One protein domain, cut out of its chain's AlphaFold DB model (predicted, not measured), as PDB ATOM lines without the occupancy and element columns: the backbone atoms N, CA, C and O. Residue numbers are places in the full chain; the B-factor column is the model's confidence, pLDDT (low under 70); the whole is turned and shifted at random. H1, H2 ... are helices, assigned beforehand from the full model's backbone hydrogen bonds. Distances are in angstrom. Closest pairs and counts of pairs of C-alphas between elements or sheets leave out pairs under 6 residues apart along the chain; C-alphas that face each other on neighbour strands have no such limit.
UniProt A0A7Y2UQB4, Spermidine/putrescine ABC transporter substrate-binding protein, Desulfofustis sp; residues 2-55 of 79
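AT A GLANCE: This is residues 2 to 55 of the 79 residues of the protein "Spermidine/putrescine ABC transporter substrate-binding protein" of Desulfofustis sp (UniProt A0A7Y2UQB4). What is the shape? An open V of short helices: H2 and H3 pack together with H4 near them, while residues 2 to 7 of H1 and residues 44 to 55, with H5, stick out. What builds it? The printed part has 54 residues with five named helices, H1 to H5 in order, and no named strand: all helix. It is only just compact, close to loose, with radius of gyration of the C-alphas 11.9 A, spanning 33 by 26 by 17 A.

IN THESE COORDINATES: Where does it begin? H1, residues 2 to 8, starts at C-alpha 2 (-24.898, -1.111, 13.897). What follows? H2 is residues 11 to 21, 15.3 A from first to last C-alpha; H3 is 30 to 33; H4 is 36 to 45, 14.3 A; H5, 48 to 53, ends at C-alpha 53 (5.715, 6.079, 13.778).

HOW THE PARTS SIT: Which helices touch? H2 and H3 touch, closest C-alphas Pro 11 and Ala 30, 4.1 A. H1 is close to H2 but not clearly touching, closest C-alphas Met 8 and Ala 14, 5.5 A, at a steep tilt of 66 degrees. Are the backbones paired? Every O i to N i+4 pair is within hydrogen-bond range in H1, H4 and H5, and 6 of 7 in H2; H3 is too short for one.

THE WHOLE: How large? The farthest C-alphas, Lys 3 and Ala 49, are 33.6 A apart. Any cut or low confidence? The printed part has no cut, and no printed residue is under 70.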
ATOM      1  N   TYR A   2     -25.358  -1.567  15.225       96.81
ATOM      2  CA  TYR A   2     -24.898  -1.111  13.897       96.81
ATOM      3  C   TYR A   2     -25.469   0.220  13.391       96.81
ATOM      4  O   TYR A   2     -24.724   1.011  12.830       96.81
ATOM      5  N   LYS A   3     -26.754   0.519  13.636       98.12
ATOM      6  CA  LYS A   3     -27.337   1.822  13.258       98.12
ATOM      7  C   LYS A   3     -26.584   3.005  13.879       98.12
ATOM      8  O   LYS A   3     -26.379   4.008  13.211       98.12
ATOM      9  N   TRP A   4     -26.156   2.861  15.133       97.12
ATOM     10  CA  TRP A   4     -25.389   3.887  15.836       97.12
ATOM     11  C   TRP A   4     -23.971   4.018  15.279       97.12
ATOM     12  O   TRP A   4     -23.522   5.127  15.028       97.12
ATOM     13  N   ILE A   5     -23.300   2.892  15.019       97.12
ATOM     14  CA  ILE A   5     -21.967   2.890  14.393       97.12
ATOM     15  C   ILE A   5     -22.025   3.614  13.044       97.12
ATOM     16  O   ILE A   5     -21.235   4.518  12.800       97.12
ATOM     17  N   ASN A   6     -23.006   3.276  12.206       97.00
ATOM     18  CA  ASN A   6     -23.172   3.914  10.904       97.00
ATOM     19  C   ASN A   6     -23.452   5.413  11.036       97.00
ATOM     20  O   ASN A   6     -22.879   6.193  10.290       97.00
ATOM     21  N   PHE A   7     -24.295   5.817  11.992       97.56
ATOM     22  CA  PHE A   7     -24.564   7.228  12.267       97.56
ATOM     23  C   PHE A   7     -23.292   7.988  12.673       97.56
ATOM     24  O   PHE A   7     -23.017   9.043  12.107       97.56
ATOM     25  N   MET A   8     -22.501   7.436  13.598       97.38
ATOM     26  CA  MET A   8     -21.262   8.052  14.092       97.38
ATOM     27  C   MET A   8     -20.162   8.148  13.031       97.38
ATOM     28  O   MET A   8     -19.328   9.039  13.115       97.38
ATOM     29  N   MET A   9     -20.148   7.240  12.051       96.94
ATOM     30  CA  MET A   9     -19.135   7.195  10.990       96.94
ATOM     31  C   MET A   9     -19.478   8.063   9.770       96.94
ATOM     32  O   MET A   9     -18.713   8.083   8.809       96.94
ATOM     33  N   VAL A  10     -20.614   8.770   9.769       98.12
ATOM     34  CA  VAL A  10     -20.867   9.817   8.768       98.12
ATOM     35  C   VAL A  10     -19.954  11.013   9.085       98.12
ATOM     36  O   VAL A  10     -19.991  11.485  10.223       98.12
ATOM     37  N   PRO A  11     -19.176  11.543   8.119       98.31
ATOM     38  CA  PRO A  11     -18.171  12.582   8.371       98.31
ATOM     39  C   PRO A  11     -18.693  13.824   9.100       98.31
ATOM     40  O   PRO A  11     -18.071  14.275  10.057       98.31
ATOM     41  N   GLU A  12     -19.853  14.333   8.686       98.12
ATOM     42  CA  GLU A  12     -20.498  15.498   9.301       98.12
ATOM     43  C   GLU A  12     -20.882  15.228  10.763       98.12
ATOM     44  O   GLU A  12     -20.577  16.025  11.646       98.12
ATOM     45  N   ASN A  13     -21.460  14.056  11.052       98.31
ATOM     46  CA  ASN A  13     -21.821  13.677  12.418       98.31
ATOM     47  C   ASN A  13     -20.579  13.511  13.294       98.31
ATOM     48  O   ASN A  13     -20.551  14.008  14.415       98.31
ATOM     49  N   ALA A  14     -19.543  12.838  12.789       98.25
ATOM     50  CA  ALA A  14     -18.282  12.666  13.505       98.25
ATOM     51  C   ALA A  14     -17.637  14.019  13.851       98.25
ATOM     52  O   ALA A  14     -17.131  14.199  14.961       98.25
ATOM     53  N   ALA A  15     -17.698  14.978  12.924       98.19
ATOM     54  CA  ALA A  15     -17.171  16.321  13.113       98.19
ATOM     55  C   ALA A  15     -17.876  17.094  14.230       98.19
ATOM     56  O   ALA A  15     -17.195  17.796  14.973       98.19
ATOM     57  N   VAL A  16     -19.188  16.910  14.428       98.12
ATOM     58  CA  VAL A  16     -19.909  17.506  15.573       98.12
ATOM     59  C   VAL A  16     -19.225  17.141  16.894       98.12
ATOM     60  O   VAL A  16     -18.969  18.014  17.724       98.12
ATOM     61  N   PHE A  17     -18.860  15.870  17.079       97.38
ATOM     62  CA  PHE A  17     -18.196  15.411  18.301       97.38
ATOM     63  C   PHE A  17     -16.752  15.892  18.397       97.38
ATOM     64  O   PHE A  17     -16.337  16.340  19.461       97.38
ATOM     65  N   THR A  18     -15.982  15.858  17.307       97.62
ATOM     66  CA  THR A  18     -14.611  16.391  17.320       97.62
ATOM     67  C   THR A  18     -14.594  17.899  17.585       97.62
ATOM     68  O   THR A  18     -13.729  18.379  18.314       97.62
ATOM     69  N   ASN A  19     -15.570  18.656  17.087       98.00
ATOM     70  CA  ASN A  19     -15.696  20.077  17.393       98.00
ATOM     71  C   ASN A  19     -16.091  20.321  18.855       98.00
ATOM     72  O   ASN A  19     -15.649  21.313  19.423       98.00
ATOM     73  N   ALA A  20     -16.846  19.438  19.505       97.75
ATOM     74  CA  ALA A  20     -17.148  19.573  20.931       97.75
ATOM     75  C   ALA A  20     -15.965  19.142  21.822       97.75
ATOM     76  O   ALA A  20     -15.466  19.924  22.628       97.75
ATOM     77  N   GLU A  21     -15.480  17.917  21.624       96.69
ATOM     78  CA  GLU A  21     -14.564  17.218  22.537       96.69
ATOM     79  C   GLU A  21     -13.084  17.403  22.182       96.69
ATOM     80  O   GLU A  21     -12.199  17.126  22.986       96.69
ATOM     81  N   LYS A  22     -12.796  17.857  20.958       95.12
ATOM     82  CA  LYS A  22     -11.442  18.074  20.421       95.12
ATOM     83  C   LYS A  22     -10.582  16.804  20.306       95.12
ATOM     84  O   LYS A  22      -9.378  16.905  20.083       95.12
ATOM     85  N   TYR A  23     -11.190  15.617  20.373       93.81
ATOM     86  CA  TYR A  23     -10.542  14.336  20.059       93.81
ATOM     87  C   TYR A  23     -10.668  13.983  18.571       93.81
ATOM     88  O   TYR A  23     -11.688  14.250  17.932       93.81
ATOM     89  N   GLY A  24      -9.624  13.355  18.022       91.75
ATOM     90  CA  GLY A  24      -9.615  12.887  16.635       91.75
ATOM     91  C   GLY A  24     -10.592  11.730  16.409       91.75
ATOM     92  O   GLY A  24     -10.790  10.894  17.288       91.75
ATOM     93  N   THR A  25     -11.183  11.670  15.214       94.75
ATOM     94  CA  THR A  25     -12.094  10.597  14.785       94.75
ATOM     95  C   THR A  25     -11.479   9.753  13.670       94.75
ATOM     96  O   THR A  25     -10.692  10.246  12.864       94.75
ATOM     97  N   ALA A  26     -11.879   8.483  13.596       94.12
ATOM     98  CA  ALA A  26     -11.514   7.568  12.514       94.12
ATOM     99  C   ALA A  26     -12.421   7.700  11.270       94.12
ATOM    100  O   ALA A  26     -12.234   6.986  10.287       94.12
ATOM    101  N   SER A  27     -13.423   8.586  11.303       97.19
ATOM    102  CA  SER A  27     -14.289   8.849  10.153       97.19
ATOM    103  C   SER A  27     -13.532   9.598   9.052       97.19
ATOM    104  O   SER A  27     -13.220  10.782   9.188       97.19
ATOM    105  N   ALA A  28     -13.270   8.921   7.934       95.62
ATOM    106  CA  ALA A  28     -12.573   9.505   6.791       95.62
ATOM    107  C   ALA A  28     -13.303  10.751   6.256       95.62
ATOM    108  O   ALA A  28     -14.516  10.738   6.074       95.62
ATOM    109  N   GLY A  29     -12.562  11.834   6.005       96.06
ATOM    110  CA  GLY A  29     -13.111  13.091   5.482       96.06
ATOM    111  C   GLY A  29     -13.808  13.990   6.512       96.06
ATOM    112  O   GLY A  29     -14.206  15.094   6.158       96.06
ATOM    113  N   ALA A  30     -13.917  13.584   7.783       97.62
ATOM    114  CA  ALA A  30     -14.558  14.406   8.820       97.62
ATOM    115  C   ALA A  30     -13.866  15.764   9.027       97.62
ATOM    116  O   ALA A  30     -14.529  16.746   9.342       97.62
ATOM    117  N   ILE A  31     -12.554  15.841   8.774       95.94
ATOM    118  CA  ILE A  31     -11.755  17.067   8.915       95.94
ATOM    119  C   ILE A  31     -12.230  18.229   8.033       95.94
ATOM    120  O   ILE A  31     -11.961  19.386   8.349       95.94
ATOM    121  N   GLU A  32     -12.964  17.951   6.953       97.25
ATOM    122  CA  GLU A  32     -13.551  18.994   6.107       97.25
ATOM    123  C   GLU A  32     -14.731  19.715   6.772       97.25
ATOM    124  O   GLU A  32     -15.061  20.824   6.365       97.25
ATOM    125  N   PHE A  33     -15.309  19.127   7.822       98.00
ATOM    126  CA  PHE A  33     -16.452  19.657   8.574       98.00
ATOM    127  C   PHE A  33     -16.062  20.177   9.970       98.00
ATOM    128  O   PHE A  33     -16.928  20.509  10.779       98.00
ATOM    129  N   TYR A  34     -14.767  20.217  10.292       98.06
ATOM    130  CA  TYR A  34     -14.303  20.778  11.560       98.06
ATOM    131  C   TYR A  34     -14.382  22.303  11.545       98.06
ATOM    132  O   TYR A  34     -14.197  22.925  10.500       98.06
ATOM    133  N   ASP A  35     -14.563  22.906  12.719       98.31
ATOM    134  CA  ASP A  35     -14.407  24.351  12.876       98.31
ATOM    135  C   ASP A  35     -12.980  24.754  12.479       98.31
ATOM    136  O   ASP A  35     -12.025  24.040  12.799       98.31
ATOM    137  N   ASP A  36     -12.804  25.926  11.864       98.00
ATOM    138  CA  ASP A  36     -11.511  26.367  11.314       98.00
ATOM    139  C   ASP A  36     -10.349  26.245  12.312       98.00
ATOM    140  O   ASP A  36      -9.269  25.753  11.981       98.00
ATOM    141  N   SER A  37     -10.580  26.633  13.571       96.69
ATOM    142  CA  SER A  37      -9.567  26.532  14.630       96.69
ATOM    143  C   SER A  37      -9.205  25.084  14.984       96.69
ATOM    144  O   SER A  37      -8.040  24.779  15.244       96.69
ATOM    145  N   VAL A  38     -10.183  24.174  14.967       97.00
ATOM    146  CA  VAL A  38      -9.986  22.746  15.242       97.00
ATOM    147  C   VAL A  38      -9.261  22.101  14.070       97.00
ATOM    148  O   VAL A  38      -8.246  21.438  14.275       97.00
ATOM    149  N   LYS A  39      -9.709  22.368  12.839       96.50
ATOM    150  CA  LYS A  39      -9.056  21.913  11.608       96.50
ATOM    151  C   LYS A  39      -7.587  22.329  11.573       96.50
ATOM    152  O   LYS A  39      -6.714  21.476  11.414       96.50
ATOM    153  N   ALA A  40      -7.307  23.609  11.820       96.25
ATOM    154  CA  ALA A  40      -5.951  24.145  11.851       96.25
ATOM    155  C   ALA A  40      -5.086  23.531  12.966       96.25
ATOM    156  O   ALA A  40      -3.875  23.397  12.790       96.25
ATOM    157  N   ASN A  41      -5.672  23.151  14.110       95.19
ATOM    158  CA  ASN A  41      -4.971  22.394  15.154       95.19
ATOM    159  C   ASN A  41      -4.560  21.012  14.649       95.19
ATOM    160  O   ASN A  41      -3.375  20.697  14.673       95.19
ATOM    161  N   PHE A  42      -5.504  20.224  14.134       92.81
ATOM    162  CA  PHE A  42      -5.209  18.871  13.659       92.81
ATOM    163  C   PHE A  42      -4.207  18.858  12.500       92.81
ATOM    164  O   PHE A  42      -3.267  18.069  12.524       92.81
ATOM    165  N   GLN A  43      -4.350  19.763  11.527       91.69
ATOM    166  CA  GLN A  43      -3.476  19.815  10.350       91.69
ATOM    167  C   GLN A  43      -2.020  20.171  10.676       91.69
ATOM    168  O   GLN A  43      -1.125  19.764   9.939       91.69
ATOM    169  N   ARG A  44      -1.764  20.914  11.762       93.25
ATOM    170  CA  ARG A  44      -0.392  21.264  12.169       93.25
ATOM    171  C   ARG A  44       0.231  20.297  13.176       93.25
ATOM    172  O   ARG A  44       1.417  20.432  13.453       93.25
ATOM    173  N   SER A  45      -0.558  19.418  13.800       91.94
ATOM    174  CA  SER A  45      -0.108  18.630  14.956       91.94
ATOM    175  C   SER A  45       0.883  17.533  14.586       91.94
ATOM    176  O   SER A  45       1.948  17.462  15.190       91.94
ATOM    177  N   PHE A  46       0.533  16.676  13.626       87.12
ATOM    178  CA  PHE A  46       1.345  15.523  13.240       87.12
ATOM    179  C   PHE A  46       1.314  15.350  11.726       87.12
ATOM    180  O   PHE A  46       0.246  15.414  11.115       87.12
ATOM    181  N   SER A  47       2.474  15.102  11.121       90.81
ATOM    182  CA  SER A  47       2.524  14.591   9.754       90.81
ATOM    183  C   SER A  47       2.065  13.130   9.720       90.81
ATOM    184  O   SER A  47       2.045  12.446  10.745       90.81
ATOM    185  N   GLN A  48       1.743  12.609   8.534       88.88
ATOM    186  CA  GLN A  48       1.416  11.186   8.400       88.88
ATOM    187  C   GLN A  48       2.579  10.290   8.863       88.88
ATOM    188  O   GLN A  48       2.349   9.298   9.544       88.88
ATOM    189  N   ALA A  49       3.826  10.684   8.581       95.06
ATOM    190  CA  ALA A  49       5.010   9.951   9.026       95.06
ATOM    191  C   ALA A  49       5.143   9.916  10.560       95.06
ATOM    192  O   ALA A  49       5.580   8.906  11.113       95.06
ATOM    193  N   ASP A  50       4.735  10.985  11.253       94.44
ATOM    194  CA  ASP A  50       4.710  11.007  12.719       94.44
ATOM    195  C   ASP A  50       3.659  10.033  13.257       94.44
ATOM    196  O   ASP A  50       3.959   9.254  14.163       94.44
ATOM    197  N   VAL A  51       2.455  10.034  12.669       90.12
ATOM    198  CA  VAL A  51       1.354   9.131  13.043       90.12
ATOM    199  C   VAL A  51       1.738   7.668  12.822       90.12
ATOM    200  O   VAL A  51       1.556   6.841  13.719       90.12
ATOM    201  N   ASP A  52       2.324   7.353  11.668       93.06
ATOM    202  CA  ASP A  52       2.766   6.000  11.315       93.06
ATOM    203  C   ASP A  52       3.885   5.499  12.244       93.06
ATOM    204  O   ASP A  52       4.061   4.294  12.441       93.06
ATOM    205  N   ASN A  53       4.641   6.416  12.855       96.12
ATOM    206  CA  ASN A  53       5.715   6.079  13.778       96.12
ATOM    207  C   ASN A  53       5.254   5.912  15.242       96.12
ATOM    208  O   ASN A  53       6.051   5.433  16.062       96.12
ATOM    209  N   ILE A  54       4.002   6.245  15.590       93.81
ATOM    210  CA  ILE A  54       3.476   6.105  16.960       93.81
ATOM    211  C   ILE A  54       3.590   4.646  17.427       93.81
ATOM    212  O   ILE A  54       3.148   3.705  16.766       93.81
ATOM    213  N   LYS A  55       4.175   4.448  18.613       93.75
ATOM    214  CA  LYS A  55       4.254   3.137  19.273       93.75
ATOM    215  C   LYS A  55       2.981   2.903  20.080       93.75
ATOM    216  O   LYS A  55       2.952   3.111  21.290       93.75
TER     217      LYS A  55